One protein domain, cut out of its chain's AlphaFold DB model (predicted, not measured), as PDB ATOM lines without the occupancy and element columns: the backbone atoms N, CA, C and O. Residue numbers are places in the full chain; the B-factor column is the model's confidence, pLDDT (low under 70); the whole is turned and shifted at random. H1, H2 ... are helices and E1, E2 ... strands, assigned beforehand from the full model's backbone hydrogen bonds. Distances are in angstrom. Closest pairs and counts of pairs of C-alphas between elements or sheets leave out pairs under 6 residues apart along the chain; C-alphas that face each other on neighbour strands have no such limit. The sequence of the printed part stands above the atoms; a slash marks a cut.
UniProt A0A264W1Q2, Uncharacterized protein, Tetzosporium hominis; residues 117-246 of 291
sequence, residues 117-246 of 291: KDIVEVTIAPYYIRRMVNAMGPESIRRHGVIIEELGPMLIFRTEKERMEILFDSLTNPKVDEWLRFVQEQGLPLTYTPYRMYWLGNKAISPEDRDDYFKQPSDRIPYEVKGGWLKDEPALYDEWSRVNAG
ATOM      1  N   LYS A 117      22.801   6.771  20.442       96.12
ATOM      2  CA  LYS A 117      24.032   6.048  20.086       96.12
ATOM      3  C   LYS A 117      25.313   6.611  20.725       96.12
ATOM      4  O   LYS A 117      26.297   5.888  20.810       96.12
ATOM      5  N   ASP A 118      25.311   7.886  21.120       97.06
ATOM      6  CA  ASP A 118      26.466   8.569  21.715       97.06
ATOM      7  C   ASP A 118      26.425   8.498  23.256       97.06
ATOM      8  O   ASP A 118      27.350   8.954  23.935       97.06
ATOM      9  N   ILE A 119      25.344   7.944  23.819       96.69
ATOM     10  CA  ILE A 119      25.157   7.782  25.259       96.69
ATOM     11  C   ILE A 119      25.921   6.540  25.701       96.69
ATOM     12  O   ILE A 119      25.608   5.416  25.318       96.69
ATOM     13  N   VAL A 120      26.924   6.764  26.542       95.19
ATOM     14  CA  VAL A 120      27.778   5.709  27.094       95.19
ATOM     15  C   VAL A 120      27.068   4.996  28.241       95.19
ATOM     16  O   VAL A 120      27.225   3.794  28.428       95.19
ATOM     17  N   GLU A 121      26.315   5.749  29.040       94.88
ATOM     18  CA  GLU A 121      25.700   5.260  30.269       94.88
ATOM     19  C   GLU A 121      24.542   6.172  30.680       94.88
ATOM     20  O   GLU A 121      24.609   7.399  30.540       94.88
ATOM     21  N   VAL A 122      23.498   5.564  31.233       96.69
ATOM     22  CA  VAL A 122      22.432   6.248  31.956       96.69
ATOM     23  C   VAL A 122      22.505   5.811  33.407       96.69
ATOM     24  O   VAL A 122      22.362   4.631  33.705       96.69
ATOM     25  N   THR A 123      22.709   6.746  34.325       95.12
ATOM     26  CA  THR A 123      22.747   6.437  35.757       95.12
ATOM     27  C   THR A 123      21.507   6.978  36.446       95.12
ATOM     28  O   THR A 123      21.178   8.156  36.289       95.12
ATOM     29  N   ILE A 124      20.842   6.141  37.241       94.81
ATOM     30  CA  ILE A 124      19.848   6.593  38.210       94.81
ATOM     31  C   ILE A 124      20.498   6.777  39.582       94.81
ATOM     32  O   ILE A 124      21.257   5.926  40.054       94.81
ATOM     33  N   ALA A 125      20.208   7.908  40.216       91.06
ATOM     34  CA  ALA A 125      20.720   8.245  41.536       91.06
ATOM     35  C   ALA A 125      19.650   8.948  42.380       91.06
ATOM     36  O   ALA A 125      18.821   9.683  41.833       91.06
ATOM     37  N   PRO A 126      19.656   8.781  43.711       87.56
ATOM     38  CA  PRO A 126      18.789   9.546  44.587       87.56
ATOM     39  C   PRO A 126      19.314  10.978  44.766       87.56
ATOM     40  O   PRO A 126      20.520  11.227  44.850       87.56
ATOM     41  N   TYR A 127      18.407  11.937  44.908       85.44
ATOM     42  CA  TYR A 127      18.723  13.324  45.233       85.44
ATOM     43  C   TYR A 127      17.741  13.905  46.250       85.44
ATOM     44  O   TYR A 127      16.643  13.388  46.430       85.44
ATOM     45  N   TYR A 128      18.115  14.990  46.928       80.25
ATOM     46  CA  TYR A 128      17.240  15.591  47.933       80.25
ATOM     47  C   TYR A 128      16.185  16.517  47.352       80.25
ATOM     48  O   TYR A 128      16.500  17.546  46.741       80.25
ATOM     49  N   ILE A 129      14.940  16.207  47.698       75.56
ATOM     50  CA  ILE A 129      13.773  17.057  47.522       75.56
ATOM     51  C   ILE A 129      13.326  17.542  48.900       75.56
ATOM     52  O   ILE A 129      13.108  16.760  49.823       75.56
ATOM     53  N   ARG A 130      13.137  18.854  49.048       69.38
ATOM     54  CA  ARG A 130      12.397  19.404  50.188       69.38
ATOM     55  C   ARG A 130      10.931  19.505  49.806       69.38
ATOM     56  O   ARG A 130      10.573  20.349  48.984       69.38
ATOM     57  N   ARG A 131      10.088  18.681  50.423       65.00
ATOM     58  CA  ARG A 131       8.637  18.727  50.236       65.00
ATOM     59  C   ARG A 131       7.974  19.061  51.561       65.00
ATOM     60  O   ARG A 131       8.234  18.419  52.571       65.00
ATOM     61  N   MET A 132       7.103  20.066  51.580       59.00
ATOM     62  CA  MET A 132       6.229  20.236  52.735       59.00
ATOM     63  C   MET A 132       5.023  19.321  52.559       59.00
ATOM     64  O   MET A 132       4.318  19.406  51.554       59.00
ATOM     65  N   VAL A 133       4.805  18.443  53.532       57.16
ATOM     66  CA  VAL A 133       3.702  17.485  53.505       57.16
ATOM     67  C   VAL A 133       2.694  17.891  54.567       57.16
ATOM     68  O   VAL A 133       3.036  18.104  55.734       57.16
ATOM     69  N   ASN A 134       1.436  18.012  54.154       49.22
ATOM     70  CA  ASN A 134       0.330  18.176  55.081       49.22
ATOM     71  C   ASN A 134       0.028  16.797  55.659       49.22
ATOM     72  O   ASN A 134      -0.623  15.981  55.012       49.22
ATOM     73  N   ALA A 135       0.535  16.511  56.856       50.97
ATOM     74  CA  ALA A 135       0.132  15.310  57.567       50.97
ATOM     75  C   ALA A 135      -1.359  15.448  57.923       50.97
ATOM     76  O   ALA A 135      -1.724  16.165  58.852       50.97
ATOM     77  N   MET A 136      -2.233  14.800  57.154       44.91
ATOM     78  CA  MET A 136      -3.625  14.543  57.525       44.91
ATOM     79  C   MET A 136      -3.726  13.056  57.859       44.91
ATOM     80  O   MET A 136      -3.955  12.224  56.988       44.91
ATOM     81  N   GLY A 137      -3.468  12.713  59.116       47.78
ATOM     82  CA  GLY A 137      -3.593  11.358  59.645       47.78
ATOM     83  C   GLY A 137      -4.053  11.418  61.103       47.78
ATOM     84  O   GLY A 137      -3.937  12.469  61.723       47.78
ATOM     85  N   PRO A 138      -4.573  10.332  61.691       47.41
ATOM     86  CA  PRO A 138      -5.129  10.368  63.048       47.41
ATOM     87  C   PRO A 138      -4.125  10.812  64.136       47.41
ATOM     88  O   PRO A 138      -4.530  11.341  65.167       47.41
ATOM     89  N   GLU A 139      -2.815  10.695  63.889       46.66
ATOM     90  CA  GLU A 139      -1.750  11.216  64.768       46.66
ATOM     91  C   GLU A 139      -1.359  12.689  64.493       46.66
ATOM     92  O   GLU A 139      -0.510  13.263  65.182       46.66
ATOM     93  N   SER A 140      -1.954  13.340  63.487       43.72
ATOM     94  CA  SER A 140      -1.471  14.607  62.920       43.72
ATOM     95  C   SER A 140      -1.969  15.881  63.601       43.72
ATOM     96  O   SER A 140      -1.580  16.979  63.203       43.72
ATOM     97  N   ILE A 141      -2.706  15.765  64.710       45.31
ATOM     98  CA  ILE A 141      -3.147  16.920  65.516       45.31
ATOM     99  C   ILE A 141      -1.943  17.754  66.019       45.31
ATOM    100  O   ILE A 141      -2.089  18.928  66.350       45.31
ATOM    101  N   ARG A 142      -0.719  17.202  66.017       43.81
ATOM    102  CA  ARG A 142       0.492  17.886  66.510       43.81
ATOM    103  C   ARG A 142       1.476  18.390  65.448       43.81
ATOM    104  O   ARG A 142       2.468  19.007  65.829       43.81
ATOM    105  N   ARG A 143       1.269  18.151  64.148       43.09
ATOM    106  CA  ARG A 143       2.285  18.469  63.120       43.09
ATOM    107  C   ARG A 143       1.667  19.115  61.881       43.09
ATOM    108  O   ARG A 143       1.491  18.476  60.851       43.09
ATOM    109  N   HIS A 144       1.365  20.405  61.989       41.41
ATOM    110  CA  HIS A 144       0.996  21.229  60.840       41.41
ATOM    111  C   HIS A 144       2.265  21.559  60.031       41.41
ATOM    112  O   HIS A 144       3.235  22.055  60.602       41.41
ATOM    113  N   GLY A 145       2.267  21.264  58.725       49.47
ATOM    114  CA  GLY A 145       3.275  21.727  57.759       49.47
ATOM    115  C   GLY A 145       4.722  21.305  58.040       49.47
ATOM    116  O   GLY A 145       5.599  22.156  58.181       49.47
ATOM    117  N   VAL A 146       5.006  20.001  58.114       53.34
ATOM    118  CA  VAL A 146       6.393  19.524  58.260       53.34
ATOM    119  C   VAL A 146       7.071  19.543  56.892       53.34
ATOM    120  O   VAL A 146       6.592  18.917  55.946       53.34
ATOM    121  N   ILE A 147       8.196  20.257  56.787       59.09
ATOM    122  CA  ILE A 147       9.135  20.072  55.677       59.09
ATOM    123  C   ILE A 147       9.780  18.706  55.890       59.09
ATOM    124  O   ILE A 147      10.537  18.525  56.843       59.09
ATOM    125  N   ILE A 148       9.442  17.749  55.034       62.62
ATOM    126  CA  ILE A 148      10.087  16.445  54.988       62.62
ATOM    127  C   ILE A 148      11.127  16.498  53.870       62.62
ATOM    128  O   ILE A 148      10.893  17.039  52.785       62.62
ATOM    129  N   GLU A 149      12.312  15.986  54.174       66.94
ATOM    130  CA  GLU A 149      13.329  15.720  53.167       66.94
ATOM    131  C   GLU A 149      13.025  14.343  52.582       66.94
ATOM    132  O   GLU A 149      13.041  13.335  53.286       66.94
ATOM    133  N   GLU A 150      12.662  14.330  51.306       72.06
ATOM    134  CA  GLU A 150      12.363  13.131  50.534       72.06
ATOM    135  C   GLU A 150      13.505  12.906  49.537       72.06
ATOM    136  O   GLU A 150      14.135  13.860  49.067       72.06
ATOM    137  N   LEU A 151      13.797  11.645  49.223       77.88
ATOM    138  CA  LEU A 151      14.732  11.307  48.156       77.88
ATOM    139  C   LEU A 151      13.951  11.184  46.850       77.88
ATOM    140  O   LEU A 151      13.073  10.338  46.736       77.88
ATOM    141  N   GLY A 152      14.255  12.036  45.878       84.81
ATOM    142  CA  GLY A 152      13.761  11.924  44.510       84.81
ATOM    143  C   GLY A 152      14.733  11.167  43.613       84.81
ATOM    144  O   GLY A 152      15.933  11.172  43.886       84.81
ATOM    145  N   PRO A 153      14.264  10.544  42.525       91.50
ATOM    146  CA  PRO A 153      15.133   9.985  41.503       91.50
ATOM    147  C   PRO A 153      15.669  11.078  40.578       91.50
ATOM    148  O   PRO A 153      14.955  11.986  40.154       91.50
ATOM    149  N   MET A 154      16.936  10.950  40.221       93.38
ATOM    150  CA  MET A 154      17.601  11.712  39.176       93.38
ATOM    151  C   MET A 154      18.090  10.740  38.108       93.38
ATOM    152  O   MET A 154      18.721   9.741  38.443       93.38
ATOM    153  N   LEU A 155      17.841  11.053  36.837       95.44
ATOM    154  CA  LEU A 155      18.465  10.365  35.706       95.44
ATOM    155  C   LEU A 155      19.591  11.210  35.133       95.44
ATOM    156  O   LEU A 155      19.452  12.422  34.973       95.44
ATOM    157  N   ILE A 156      20.697  10.557  34.810       94.56
ATOM    158  CA  ILE A 156      21.903  11.205  34.310       94.56
ATOM    159  C   ILE A 156      22.292  10.509  33.021       94.56
ATOM    160  O   ILE A 156      22.750   9.371  33.043       94.56
ATOM    161  N   PHE A 157      22.105  11.200  31.905       95.75
ATOM    162  CA  PHE A 157      22.545  10.731  30.597       95.75
ATOM    163  C   PHE A 157      23.965  11.212  30.363       95.75
ATOM    164  O   PHE A 157      24.210  12.420  30.411       95.75
ATOM    165  N   ARG A 158      24.894  10.289  30.119       94.50
ATOM    166  CA  ARG A 158      26.313  10.600  29.953       94.50
ATOM    167  C   ARG A 158      26.792  10.247  28.552       94.50
ATOM    168  O   ARG A 158      26.620   9.122  28.089       94.50
ATOM    169  N   THR A 159      27.462  11.200  27.920       94.31
ATOM    170  CA  THR A 159      28.307  10.990  26.738       94.31
ATOM    171  C   THR A 159      29.779  11.019  27.162       94.31
ATOM    172  O   THR A 159      30.101  11.222  28.333       94.31
ATOM    173  N   GLU A 160      30.708  10.857  26.223       90.88
ATOM    174  CA  GLU A 160      32.146  10.989  26.514       90.88
ATOM    175  C   GLU A 160      32.562  12.400  26.968       90.88
ATOM    176  O   GLU A 160      33.596  12.567  27.612       90.88
ATOM    177  N   LYS A 161      31.783  13.433  26.621       89.31
ATOM    178  CA  LYS A 161      32.158  14.841  26.847       89.31
ATOM    179  C   LYS A 161      31.254  15.566  27.829       89.31
ATOM    180  O   LYS A 161      31.701  16.483  28.506       89.31
ATOM    181  N   GLU A 162      29.985  15.190  27.860       91.25
ATOM    182  CA  GLU A 162      28.938  15.951  28.528       91.25
ATOM    183  C   GLU A 162      27.961  15.027  29.247       91.25
ATOM    184  O   GLU A 162      27.846  13.837  28.936       91.25
ATOM    185  N   ARG A 163      27.196  15.607  30.173       91.31
ATOM    186  CA  ARG A 163      26.070  14.940  30.822       91.31
ATOM    187  C   ARG A 163      24.828  15.817  30.854       91.31
ATOM    188  O   ARG A 163      24.934  17.040  30.906       91.31
ATOM    189  N   MET A 164      23.667  15.182  30.903       92.94
ATOM    190  CA  MET A 164      22.368  15.819  31.099       92.94
ATOM    191  C   MET A 164      21.728  15.231  32.355       92.94
ATOM    192  O   MET A 164      21.567  14.018  32.467       92.94
ATOM    193  N   GLU A 165      21.372  16.102  33.299       92.38
ATOM    194  CA  GLU A 165      20.774  15.736  34.585       92.38
ATOM    195  C   GLU A 165      19.270  16.050  34.576       92.38
ATOM    196  O   GLU A 165      18.866  17.214  34.471       92.38
ATOM    197  N   ILE A 166      18.441  15.024  34.740       93.88
ATOM    198  CA  ILE A 166      16.983  15.127  34.833       93.88
ATOM    199  C   ILE A 166      16.572  14.850  36.278       93.88
ATOM    200  O   ILE A 166      16.712  13.733  36.768       93.88
ATOM    201  N   LEU A 167      16.058  15.875  36.961       92.06
ATOM    202  CA  LEU A 167      15.578  15.783  38.342       92.06
ATOM    203  C   LEU A 167      14.061  15.614  38.342       92.06
ATOM    204  O   LEU A 167      13.361  16.516  37.881       92.06
ATOM    205  N   PHE A 168      13.563  14.496  38.865       91.88
ATOM    206  CA  PHE A 168      12.127  14.261  38.980       91.88
ATOM    207  C   PHE A 168      11.596  14.788  40.311       91.88
ATOM    208  O   PHE A 168      12.022  14.368  41.376       91.88
ATOM    209  N   ASP A 169      10.591  15.652  40.241       86.31
ATOM    210  CA  ASP A 169       9.946  16.381  41.340       86.31
ATOM    211  C   ASP A 169       9.334  15.540  42.476       86.31
ATOM    212  O   ASP A 169       8.931  16.104  43.496       86.31
ATOM    213  N   SER A 170       9.250  14.215  42.337       84.31
ATOM    214  CA  SER A 170       8.749  13.323  43.384       84.31
ATOM    215  C   SER A 170       9.288  11.903  43.229       84.31
ATOM    216  O   SER A 170       9.468  11.418  42.112       84.31
ATOM    217  N   LEU A 171       9.459  11.206  44.360       82.56
ATOM    218  CA  LEU A 171       9.815   9.787  44.407       82.56
ATOM    219  C   LEU A 171       8.814   8.891  43.666       82.56
ATOM    220  O   LEU A 171       9.195   7.877  43.088       82.56
ATOM    221  N   THR A 172       7.537   9.270  43.677       85.25
ATOM    222  CA  THR A 172       6.439   8.504  43.074       85.25
ATOM    223  C   THR A 172       6.050   9.008  41.688       85.25
ATOM    224  O   THR A 172       4.987   8.644  41.182       85.25
ATOM    225  N   ASN A 173       6.871   9.859  41.058       88.31
ATOM    226  CA  ASN A 173       6.552  10.376  39.735       88.31
ATOM    227  C   ASN A 173       6.529   9.221  38.705       88.31
ATOM    228  O   ASN A 173       7.576   8.628  38.436       88.31
ATOM    229  N   PRO A 174       5.379   8.922  38.065       90.62
ATOM    230  CA  PRO A 174       5.256   7.793  37.140       90.62
ATOM    231  C   PRO A 174       6.117   7.944  35.879       90.62
ATOM    232  O   PRO A 174       6.380   6.959  35.188       90.62
ATOM    233  N   LYS A 175       6.577   9.165  35.567       94.00
ATOM    234  CA  LYS A 175       7.499   9.409  34.455       94.00
ATOM    235  C   LYS A 175       8.848   8.745  34.675       94.00
ATOM    236  O   LYS A 175       9.463   8.362  33.692       94.00
ATOM    237  N   VAL A 176       9.280   8.533  35.913       94.25
ATOM    238  CA  VAL A 176      10.550   7.852  36.201       94.25
ATOM    239  C   VAL A 176      10.544   6.456  35.580       94.25
ATOM    240  O   VAL A 176      11.413   6.131  34.779       94.25
ATOM    241  N   ASP A 177       9.499   5.674  35.849       95.19
ATOM    242  CA  ASP A 177       9.361   4.313  35.323       95.19
ATOM    243  C   ASP A 177       9.118   4.283  33.807       95.19
ATOM    244  O   ASP A 177       9.443   3.308  33.131       95.19
ATOM    245  N   GLU A 178       8.509   5.327  33.240       95.00
ATOM    246  CA  GLU A 178       8.358   5.475  31.787       95.00
ATOM    247  C   GLU A 178       9.710   5.706  31.105       95.00
ATOM    248  O   GLU A 178      10.020   5.026  30.127       95.00
ATOM    249  N   TRP A 179      10.526   6.609  31.652       96.81
ATOM    250  CA  TRP A 179      11.872   6.900  31.162       96.81
ATOM    251  C   TRP A 179      12.801   5.696  31.322       96.81
ATOM    252  O   TRP A 179      13.469   5.321  30.366       96.81
ATOM    253  N   LEU A 180      12.804   5.053  32.493       96.50
ATOM    254  CA  LEU A 180      13.622   3.868  32.765       96.50
ATOM    255  C   LEU A 180      13.316   2.714  31.803       96.50
ATOM    256  O   LEU A 180      14.232   2.128  31.229       96.50
ATOM    257  N   ARG A 181      12.029   2.420  31.577       95.62
ATOM    258  CA  ARG A 181      11.625   1.397  30.602       95.62
ATOM    259  C   ARG A 181      12.062   1.759  29.192       95.62
ATOM    260  O   ARG A 181      12.574   0.896  28.494       95.62
ATOM    261  N   PHE A 182      11.903   3.019  28.792       95.38
ATOM    262  CA  PHE A 182      12.340   3.460  27.472       95.38
ATOM    263  C   PHE A 182      13.856   3.296  27.292       95.38
ATOM    264  O   PHE A 182      14.290   2.739  26.293       95.38
ATOM    265  N   VAL A 183      14.662   3.703  28.276       96.31
ATOM    266  CA  VAL A 183      16.126   3.523  28.262       96.31
ATOM    267  C   VAL A 183      16.500   2.046  28.087       96.31
ATOM    268  O   VAL A 183      17.333   1.723  27.240       96.31
ATOM    269  N   GLN A 184      15.846   1.148  28.829       95.50
ATOM    270  CA  GLN A 184      16.080  -0.293  28.725       95.50
ATOM    271  C   GLN A 184      15.633  -0.875  27.372       95.50
ATOM    272  O   GLN A 184      16.341  -1.701  26.802       95.50
ATOM    273  N   GLU A 185      14.491  -0.441  26.834       94.88
ATOM    274  CA  GLU A 185      13.990  -0.861  25.514       94.88
ATOM    275  C   GLU A 185      14.939  -0.455  24.373       94.88
ATOM    276  O   GLU A 185      15.103  -1.213  23.420       94.88
ATOM    277  N   GLN A 186      15.604   0.700  24.493       95.19
ATOM    278  CA  GLN A 186      16.626   1.163  23.544       95.19
ATOM    279  C   GLN A 186      17.988   0.468  23.734       95.19
ATOM    280  O   GLN A 186      18.932   0.751  22.997       95.19
ATOM    281  N   GLY A 187      18.115  -0.433  24.715       95.19
ATOM    282  CA  GLY A 187      19.350  -1.168  24.990       95.19
ATOM    283  C   GLY A 187      20.483  -0.302  25.546       95.19
ATOM    284  O   GLY A 187      21.649  -0.684  25.440       95.19
ATOM    285  N   LEU A 188      20.165   0.863  26.118       96.38
ATOM    286  CA  LEU A 188      21.164   1.738  26.724       96.38
ATOM    287  C   LEU A 188      21.648   1.153  28.063       96.38
ATOM    288  O   LEU A 188      20.820   0.675  28.845       96.38
ATOM    289  N   PRO A 189      22.957   1.221  28.378       96.06
ATOM    290  CA  PRO A 189      23.469   0.766  29.664       96.06
ATOM    291  C   PRO A 189      22.883   1.599  30.802       96.06
ATOM    292  O   PRO A 189      23.159   2.793  30.912       96.06
ATOM    293  N   LEU A 190      22.081   0.961  31.647       96.94
ATOM    294  CA  LEU A 190      21.467   1.578  32.812       96.94
ATOM    295  C   LEU A 190      22.212   1.132  34.073       96.94
ATOM    296  O   LEU A 190      22.457  -0.060  34.273       96.94
ATOM    297  N   THR A 191      22.586   2.084  34.921       95.81
ATOM    298  CA  THR A 191      23.316   1.837  36.168       95.81
ATOM    299  C   THR A 191      22.672   2.538  37.355       95.81
ATOM    300  O   THR A 191      21.914   3.497  37.202       95.81
ATOM    301  N   TYR A 192      22.975   2.054  38.554       93.94
ATOM    302  CA  TYR A 192      22.527   2.603  39.826       93.94
ATOM    303  C   TYR A 192      23.714   3.039  40.681       93.94
ATOM    304  O   TYR A 192      24.742   2.358  40.750       93.94
ATOM    305  N   THR A 193      23.528   4.154  41.384       90.56
ATOM    306  CA  THR A 193      24.361   4.557  42.518       90.56
ATOM    307  C   THR A 193      23.487   5.135  43.631       90.56
ATOM    308  O   THR A 193      22.577   5.915  43.344       90.56
ATOM    309  N   PRO A 194      23.761   4.827  44.910       86.88
ATOM    310  CA  PRO A 194      23.093   5.478  46.034       86.88
ATOM    311  C   PRO A 194      23.662   6.871  46.337       86.88
ATOM    312  O   PRO A 194      23.195   7.549  47.259       86.88
ATOM    313  N   TYR A 195      24.705   7.296  45.615       81.81
ATOM    314  CA  TYR A 195      25.417   8.527  45.907       81.81
ATOM    315  C   TYR A 195      24.548   9.758  45.628       81.81
ATOM    316  O   TYR A 195      24.026   9.965  44.533       81.81
ATOM    317  N   ARG A 196      24.398  10.604  46.651       78.00
ATOM    318  CA  ARG A 196      23.492  11.759  46.632       78.00
ATOM    319  C   ARG A 196      24.208  12.965  46.049       78.00
ATOM    320  O   ARG A 196      24.891  13.703  46.753       78.00
ATOM    321  N   MET A 197      24.045  13.161  44.749       70.00
ATOM    322  CA  MET A 197      24.810  14.159  43.995       70.00
ATOM    323  C   MET A 197      24.181  15.548  43.965       70.00
ATOM    324  O   MET A 197      24.865  16.530  43.672       70.00
ATOM    325  N   TYR A 198      22.885  15.641  44.265       71.81
ATOM    326  CA  TYR A 198      22.139  16.886  44.165       71.81
ATOM    327  C   TYR A 198      21.324  17.162  45.433       71.81
ATOM    328  O   TYR A 198      20.653  16.281  45.977       71.81
ATOM    329  N   TRP A 199      21.366  18.414  45.893       66.69
ATOM    330  CA  TRP A 199      20.491  18.938  46.938       66.69
ATOM    331  C   TRP A 199      19.858  20.234  46.459       66.69
ATOM    332  O   TRP A 199      20.509  21.274  46.388       66.69
ATOM    333  N   LEU A 200      18.563  20.176  46.150       61.00
ATOM    334  CA  LEU A 200      17.824  21.355  45.726       61.00
ATOM    335  C   LEU A 200      17.716  22.356  46.898       61.00
ATOM    336  O   LEU A 200      17.030  22.099  47.891       61.00
ATOM    337  N   GLY A 201      18.402  23.498  46.791       53.50
ATOM    338  CA  GLY A 201      18.330  24.598  47.763       53.50
ATOM    339  C   GLY A 201      19.392  24.616  48.872       53.50
ATOM    340  O   GLY A 201      19.204  25.348  49.844       53.50
ATOM    341  N   ASN A 202      20.480  23.849  48.751       56.38
ATOM    342  CA  ASN A 202      21.687  23.949  49.588       56.38
ATOM    343  C   ASN A 202      22.941  23.726  48.717       56.38
ATOM    344  O   ASN A 202      22.830  23.354  47.551       56.38
ATOM    345  N   LYS A 203      24.142  23.970  49.258       53.97
ATOM    346  CA  LYS A 203      25.399  23.688  48.542       53.97
ATOM    347  C   LYS A 203      25.531  22.168  48.331       53.97
ATOM    348  O   LYS A 203      25.884  21.446  49.248       53.97
ATOM    349  N   ALA A 204      25.181  21.682  47.145       61.22
ATOM    350  CA  ALA A 204      25.438  20.305  46.733       61.22
ATOM    351  C   ALA A 204      26.916  20.125  46.334       61.22
ATOM    352  O   ALA A 204      27.689  21.086  46.333       61.22
ATOM    353  N   ILE A 205      27.287  18.897  45.965       67.75
ATOM    354  CA  ILE A 205      28.557  18.591  45.292       67.75
ATOM    355  C   ILE A 205      28.700  19.518  44.077       67.75
ATOM    356  O   ILE A 205      27.707  19.768  43.385       67.75
ATOM    357  N   SER A 206      29.891  20.075  43.845       71.25
ATOM    358  CA  SER A 206      30.101  20.984  42.713       71.25
ATOM    359  C   SER A 206      29.878  20.252  41.379       71.25
ATOM    360  O   SER A 206      30.007  19.025  41.324       71.25
ATOM    361  N   PRO A 207      29.489  20.949  40.296       75.19
ATOM    362  CA  PRO A 207      29.411  20.334  38.972       75.19
ATOM    363  C   PRO A 207      30.696  19.586  38.586       75.19
ATOM    364  O   PRO A 207      30.610  18.474  38.063       75.19
ATOM    365  N   GLU A 208      31.859  20.145  38.915       77.00
ATOM    366  CA  GLU A 208      33.178  19.586  38.619       77.00
ATOM    367  C   GLU A 208      33.428  18.285  39.397       77.00
ATOM    368  O   GLU A 208      33.776  17.262  38.808       77.00
ATOM    369  N   ASP A 209      33.146  18.278  40.703       77.56
ATOM    370  CA  ASP A 209      33.286  17.079  41.542       77.56
ATOM    371  C   ASP A 209      32.337  15.959  41.086       77.56
ATOM    372  O   ASP A 209      32.679  14.773  41.131       77.56
ATOM    373  N   ARG A 210      31.133  16.316  40.613       78.06
ATOM    374  CA  ARG A 210      30.221  15.341  40.004       78.06
ATOM    375  C   ARG A 210      30.816  14.767  38.716       78.06
ATOM    376  O   ARG A 210      30.673  13.571  38.475       78.06
ATOM    377  N   ASP A 211      31.459  15.584  37.875       80.19
ATOM    378  CA  ASP A 211      32.075  15.101  36.625       80.19
ATOM    379  C   ASP A 211      33.193  14.108  36.932       80.19
ATOM    380  O   ASP A 211      33.279  13.049  36.308       80.19
ATOM    381  N   ASP A 212      33.996  14.405  37.947       80.19
ATOM    382  CA  ASP A 212      35.073  13.529  38.392       80.19
ATOM    383  C   ASP A 212      34.568  12.222  39.009       80.19
ATOM    384  O   ASP A 212      35.173  11.169  38.780       80.19
ATOM    385  N   TYR A 213      33.429  12.244  39.710       81.56
ATOM    386  CA  TYR A 213      32.755  11.023  40.155       81.56
ATOM    387  C   TYR A 213      32.358  10.135  38.967       81.56
ATOM    388  O   TYR A 213      32.636   8.934  38.953       81.56
ATOM    389  N   PHE A 214      31.752  10.709  37.925       78.31
ATOM    390  CA  PHE A 214      31.283   9.919  36.783       78.31
ATOM    391  C   PHE A 214      32.399   9.323  35.930       78.31
ATOM    392  O   PHE A 214      32.188   8.280  35.303       78.31
ATOM    393  N   LYS A 215      33.602   9.897  35.972       79.25
ATOM    394  CA  LYS A 215      34.801   9.305  35.359       79.25
ATOM    395  C   LYS A 215      35.264   8.020  36.059       79.25
ATOM    396  O   LYS A 215      36.033   7.266  35.472       79.25
ATOM    397  N   GLN A 216      34.809   7.747  37.286       78.31
ATOM    398  CA  GLN A 216      35.178   6.560  38.066       78.31
ATOM    399  C   GLN A 216      34.016   5.547  38.068       78.31
ATOM    400  O   GLN A 216      33.041   5.740  38.790       78.31
ATOM    401  N   PRO A 217      34.071   4.465  37.268       71.31
ATOM    402  CA  PRO A 217      32.964   3.508  37.153       71.31
ATOM    403  C   PRO A 217      32.803   2.581  38.365       71.31
ATOM    404  O   PRO A 217      31.787   1.909  38.481       71.31
ATOM    405  N   SER A 218      33.778   2.540  39.276       71.69
ATOM    406  CA  SER A 218      33.843   1.552  40.361       71.69
ATOM    407  C   SER A 218      32.708   1.631  41.382       71.69
ATOM    408  O   SER A 218      32.548   0.695  42.147       71.69
ATOM    409  N   ASP A 219      31.945   2.725  41.419       81.56
ATOM    410  CA  ASP A 219      30.907   2.957  42.431       81.56
ATOM    411  C   ASP A 219      29.473   2.870  41.875       81.56
ATOM    412  O   ASP A 219      28.518   3.396  42.450       81.56
ATOM    413  N   ARG A 220      29.312   2.218  40.719       89.81
ATOM    414  CA  ARG A 220      28.024   2.026  40.044       89.81
ATOM    415  C   ARG A 220      27.808   0.548  39.756       89.81
ATOM    416  O   ARG A 220      28.741  -0.150  39.365       89.81
ATOM    417  N   ILE A 221      26.579   0.078  39.933       93.50
ATOM    418  CA  ILE A 221      26.184  -1.288  39.561       93.50
ATOM    419  C   ILE A 221      25.240  -1.253  38.354       93.50
ATOM    420  O   ILE A 221      24.513  -0.270  38.194       93.50
ATOM    421  N   PRO A 222      25.220  -2.287  37.500       95.69
ATOM    422  CA  PRO A 222      24.196  -2.423  36.468       95.69
ATOM    423  C   PRO A 222      22.788  -2.428  37.076       95.69
ATOM    424  O   PRO A 222      22.574  -2.984  38.150       95.69
ATOM    425  N   TYR A 223      21.824  -1.829  36.381       95.81
ATOM    426  CA  TYR A 223      20.424  -1.797  36.793       95.81
ATOM    427  C   TYR A 223      19.527  -2.320  35.667       95.81
ATOM    428  O   TYR A 223      19.463  -1.758  34.578       95.81
ATOM    429  N   GLU A 224      18.809  -3.399  35.969       95.88
ATOM    430  CA  GLU A 224      17.721  -3.934  35.157       95.88
ATOM    431  C   GLU A 224      16.375  -3.588  35.809       95.88
ATOM    432  O   GLU A 224      16.112  -3.970  36.953       95.88
ATOM    433  N   VAL A 225      15.516  -2.881  35.078       94.06
ATOM    434  CA  VAL A 225      14.192  -2.447  35.538       94.06
ATOM    435  C   VAL A 225      13.258  -3.654  35.592       94.06
ATOM    436  O   VAL A 225      12.980  -4.279  34.565       94.06
ATOM    437  N   LYS A 226      12.732  -3.967  36.781       92.25
ATOM    438  CA  LYS A 226      11.831  -5.112  37.012       92.25
ATOM    439  C   LYS A 226      10.467  -4.651  37.500       92.25
ATOM    440  O   LYS A 226       9.445  -4.965  36.891       92.25
ATOM    441  N   GLY A 227      10.450  -3.916  38.606       87.50
ATOM    442  CA  GLY A 227       9.244  -3.437  39.275       87.50
ATOM    443  C   GLY A 227       9.020  -1.932  39.160       87.50
ATOM    444  O   GLY A 227       7.949  -1.470  39.565       87.50
ATOM    445  N   GLY A 228       9.995  -1.197  38.620       88.94
ATOM    446  CA  GLY A 228      10.034   0.263  38.632       88.94
ATOM    447  C   GLY A 228      10.883   0.778  39.791       88.94
ATOM    448  O   GLY A 228      11.135   0.064  40.765       88.94
ATOM    449  N   TRP A 229      11.294   2.043  39.704       90.69
ATOM    450  CA  TRP A 229      12.283   2.656  40.593       90.69
ATOM    451  C   TRP A 229      12.004   2.394  42.074       90.69
ATOM    452  O   TRP A 229      12.858   1.885  42.790       90.69
ATOM    453  N   LEU A 230      10.782   2.686  42.523       88.88
ATOM    454  CA  LEU A 230      10.425   2.601  43.938       88.88
ATOM    455  C   LEU A 230      10.504   1.172  44.499       88.88
ATOM    456  O   LEU A 230      10.735   0.994  45.692       88.88
ATOM    457  N   LYS A 231      10.273   0.158  43.660       90.06
ATOM    458  CA  LYS A 231      10.334  -1.252  44.070       90.06
ATOM    459  C   LYS A 231      11.742  -1.821  43.951       90.06
ATOM    460  O   LYS A 231      12.102  -2.682  44.747       90.06
ATOM    461  N   ASP A 232      12.495  -1.349  42.964       92.31
ATOM    462  CA  ASP A 232      13.805  -1.891  42.621       92.31
ATOM    463  C   ASP A 232      14.916  -1.289  43.510       92.31
ATOM    464  O   ASP A 232      15.879  -1.982  43.834       92.31
ATOM    465  N   GLU A 233      14.761  -0.043  43.980       90.38
ATOM    466  CA  GLU A 233      15.784   0.697  44.744       90.38
ATOM    467  C   GLU A 233      16.329  -0.036  45.983       90.38
ATOM    468  O   GLU A 233      17.554  -0.116  46.093       90.38
ATOM    469  N   PRO A 234      15.511  -0.649  46.868       89.81
ATOM    470  CA  PRO A 234      16.049  -1.330  48.047       89.81
ATOM    471  C   PRO A 234      16.967  -2.505  47.691       89.81
ATOM    472  O   PRO A 234      18.017  -2.694  48.300       89.81
ATOM    473  N   ALA A 235      16.599  -3.278  46.663       92.12
ATOM    474  CA  ALA A 235      17.403  -4.407  46.207       92.12
ATOM    475  C   ALA A 235      18.703  -3.941  45.528       92.12
ATOM    476  O   ALA A 235      19.752  -4.553  45.732       92.12
ATOM    477  N   LEU A 236      18.643  -2.841  44.768       92.12
ATOM    478  CA  LEU A 236      19.817  -2.210  44.160       92.12
ATOM    479  C   LEU A 236      20.779  -1.669  45.218       92.12
ATOM    480  O   LEU A 236      21.990  -1.849  45.095       92.12
ATOM    481  N   TYR A 237      20.256  -1.047  46.274       90.19
ATOM    482  CA  TYR A 237      21.063  -0.579  47.396       90.19
ATOM    483  C   TYR A 237      21.807  -1.735  48.073       90.19
ATOM    484  O   TYR A 237      23.022  -1.660  48.277       90.19
ATOM    485  N   ASP A 238      21.105  -2.831  48.370       89.25
ATOM    486  CA  ASP A 238      21.694  -4.019  48.994       89.25
ATOM    487  C   ASP A 238      22.743  -4.689  48.092       89.25
ATOM    488  O   ASP A 238      23.770  -5.189  48.562       89.25
ATOM    489  N   GLU A 239      22.513  -4.719  46.780       91.62
ATOM    490  CA  GLU A 239      23.493  -5.202  45.808       91.62
ATOM    491  C   GLU A 239      24.732  -4.311  45.758       91.62
ATOM    492  O   GLU A 239      25.846  -4.807  45.946       91.62
ATOM    493  N   TRP A 240      24.547  -3.001  45.605       91.31
ATOM    494  CA  TRP A 240      25.640  -2.034  45.596       91.31
ATOM    495  C   TRP A 240      26.455  -2.123  46.887       91.31
ATOM    496  O   TRP A 240      27.681  -2.191  46.832       91.31
ATOM    497  N   SER A 241      25.797  -2.223  48.046       87.00
ATOM    498  CA  SER A 241      26.476  -2.296  49.344       87.00
ATOM    499  C   SER A 241      27.302  -3.570  49.504       87.00
ATOM    500  O   SER A 241      28.284  -3.558  50.246       87.00
ATOM    501  N   ARG A 242      26.921  -4.672  48.847       87.88
ATOM    502  CA  ARG A 242      27.704  -5.917  48.849       87.88
ATOM    503  C   ARG A 242      28.918  -5.820  47.931       87.88
ATOM    504  O   ARG A 242      29.996  -6.261  48.319       87.88
ATOM    505  N   VAL A 243      28.750  -5.237  46.744       85.19
ATOM    506  CA  VAL A 243      29.827  -5.086  45.749       85.19
ATOM    507  C   VAL A 243      30.860  -4.053  46.206       85.19
ATOM    508  O   VAL A 243      32.061  -4.280  46.082       85.19
ATOM    509  N   ASN A 244      30.404  -2.960  46.818       80.25
ATOM    510  CA  ASN A 244      31.228  -1.820  47.220       80.25
ATOM    511  C   ASN A 244      31.500  -1.772  48.731       80.25
ATOM    512  O   ASN A 244      31.803  -0.713  49.279       80.25
ATOM    513  N   ALA A 245      31.460  -2.922  49.415       59.78
ATOM    514  CA  ALA A 245      31.592  -3.042  50.873       59.78
ATOM    515  C   ALA A 245      32.898  -2.458  51.473       59.78
ATOM    516  O   ALA A 245      32.976  -2.246  52.681       59.78
ATOM    517  N   GLY A 246      33.918  -2.171  50.652       57.16
ATOM    518  CA  GLY A 246      35.162  -1.488  51.051       57.16
ATOM    519  C   GLY A 246      35.330  -0.061  50.501       57.16
ATOM    520  O   GLY A 246      36.348   0.577  50.755       57.16
TER     521      GLY A 246
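Overview. This is residues 117 to 246 of the 291 residues of an uncharacterized protein of Tetzosporium hominis (UniProt A0A264W1Q2). Two long strands, E1 and E2, run out of a twisted four-strand sheet as a hairpin arm, and residues 137 to 142 stick out at its tip. H1 and H3 cover one face of the sheet, while H2 grazes it. The printed part has 130 residues, mixed in class, in the order E1 E2 E3 H1 E4 H2 H3; the mixed sheet runs E3, E2, E1, E4. It is compact, with a radius of gyration of the C-alphas of 16.2 A, yet elongated, spanning 53 by 33 by 30 A.

Arrangement. E1, residues 121 to 133, bends by 53 degrees at residue 130. It forms an antiparallel hairpin with E2, residues 146 to 158; N 127 and O 152 are 2.8 A apart. E3, residues 163 to 167, completes a meander, each strand the antiparallel neighbour of the one before; N 166 and O 155 are 2.8 A apart. E4, residues 190 to 192, is parallel to E1; N 191 and O 122 are 2.8 A apart. H1, residues 174 to 185, is on the sheet at a height of 10.2 A and runs along the strands, at 4 degrees to E1 on the local plane. E3, H1 and E4 form a split strand-helix-strand unit, E2 and E1 between its strands, with a right-handed crossover. H3, residues 229 to 243, is close to H1 but not clearly touching: the closest C-alphas, of Asp 177 and Trp 229, are 6.2 A apart. H2, residues 207 to 214, is apart from both. Every O i to N i+4 pair is within hydrogen-bond range in H1 and H2, and 9 of 11 in H3.

Along the chain. E1 spans 34.3 A from C-alpha 121 at (25.700, 5.260, 30.269), E2 35.7 A, and H3 19.9 A to C-alpha 243 at (29.827, -5.086, 45.749).

Size, cuts and confidence. The printed part has no cut. The links E1 to E2, E4 to H2 and H2 to H3 are long. Residues 130 to 149, 199 to 205 and 245 to 246 have pLDDT under 70.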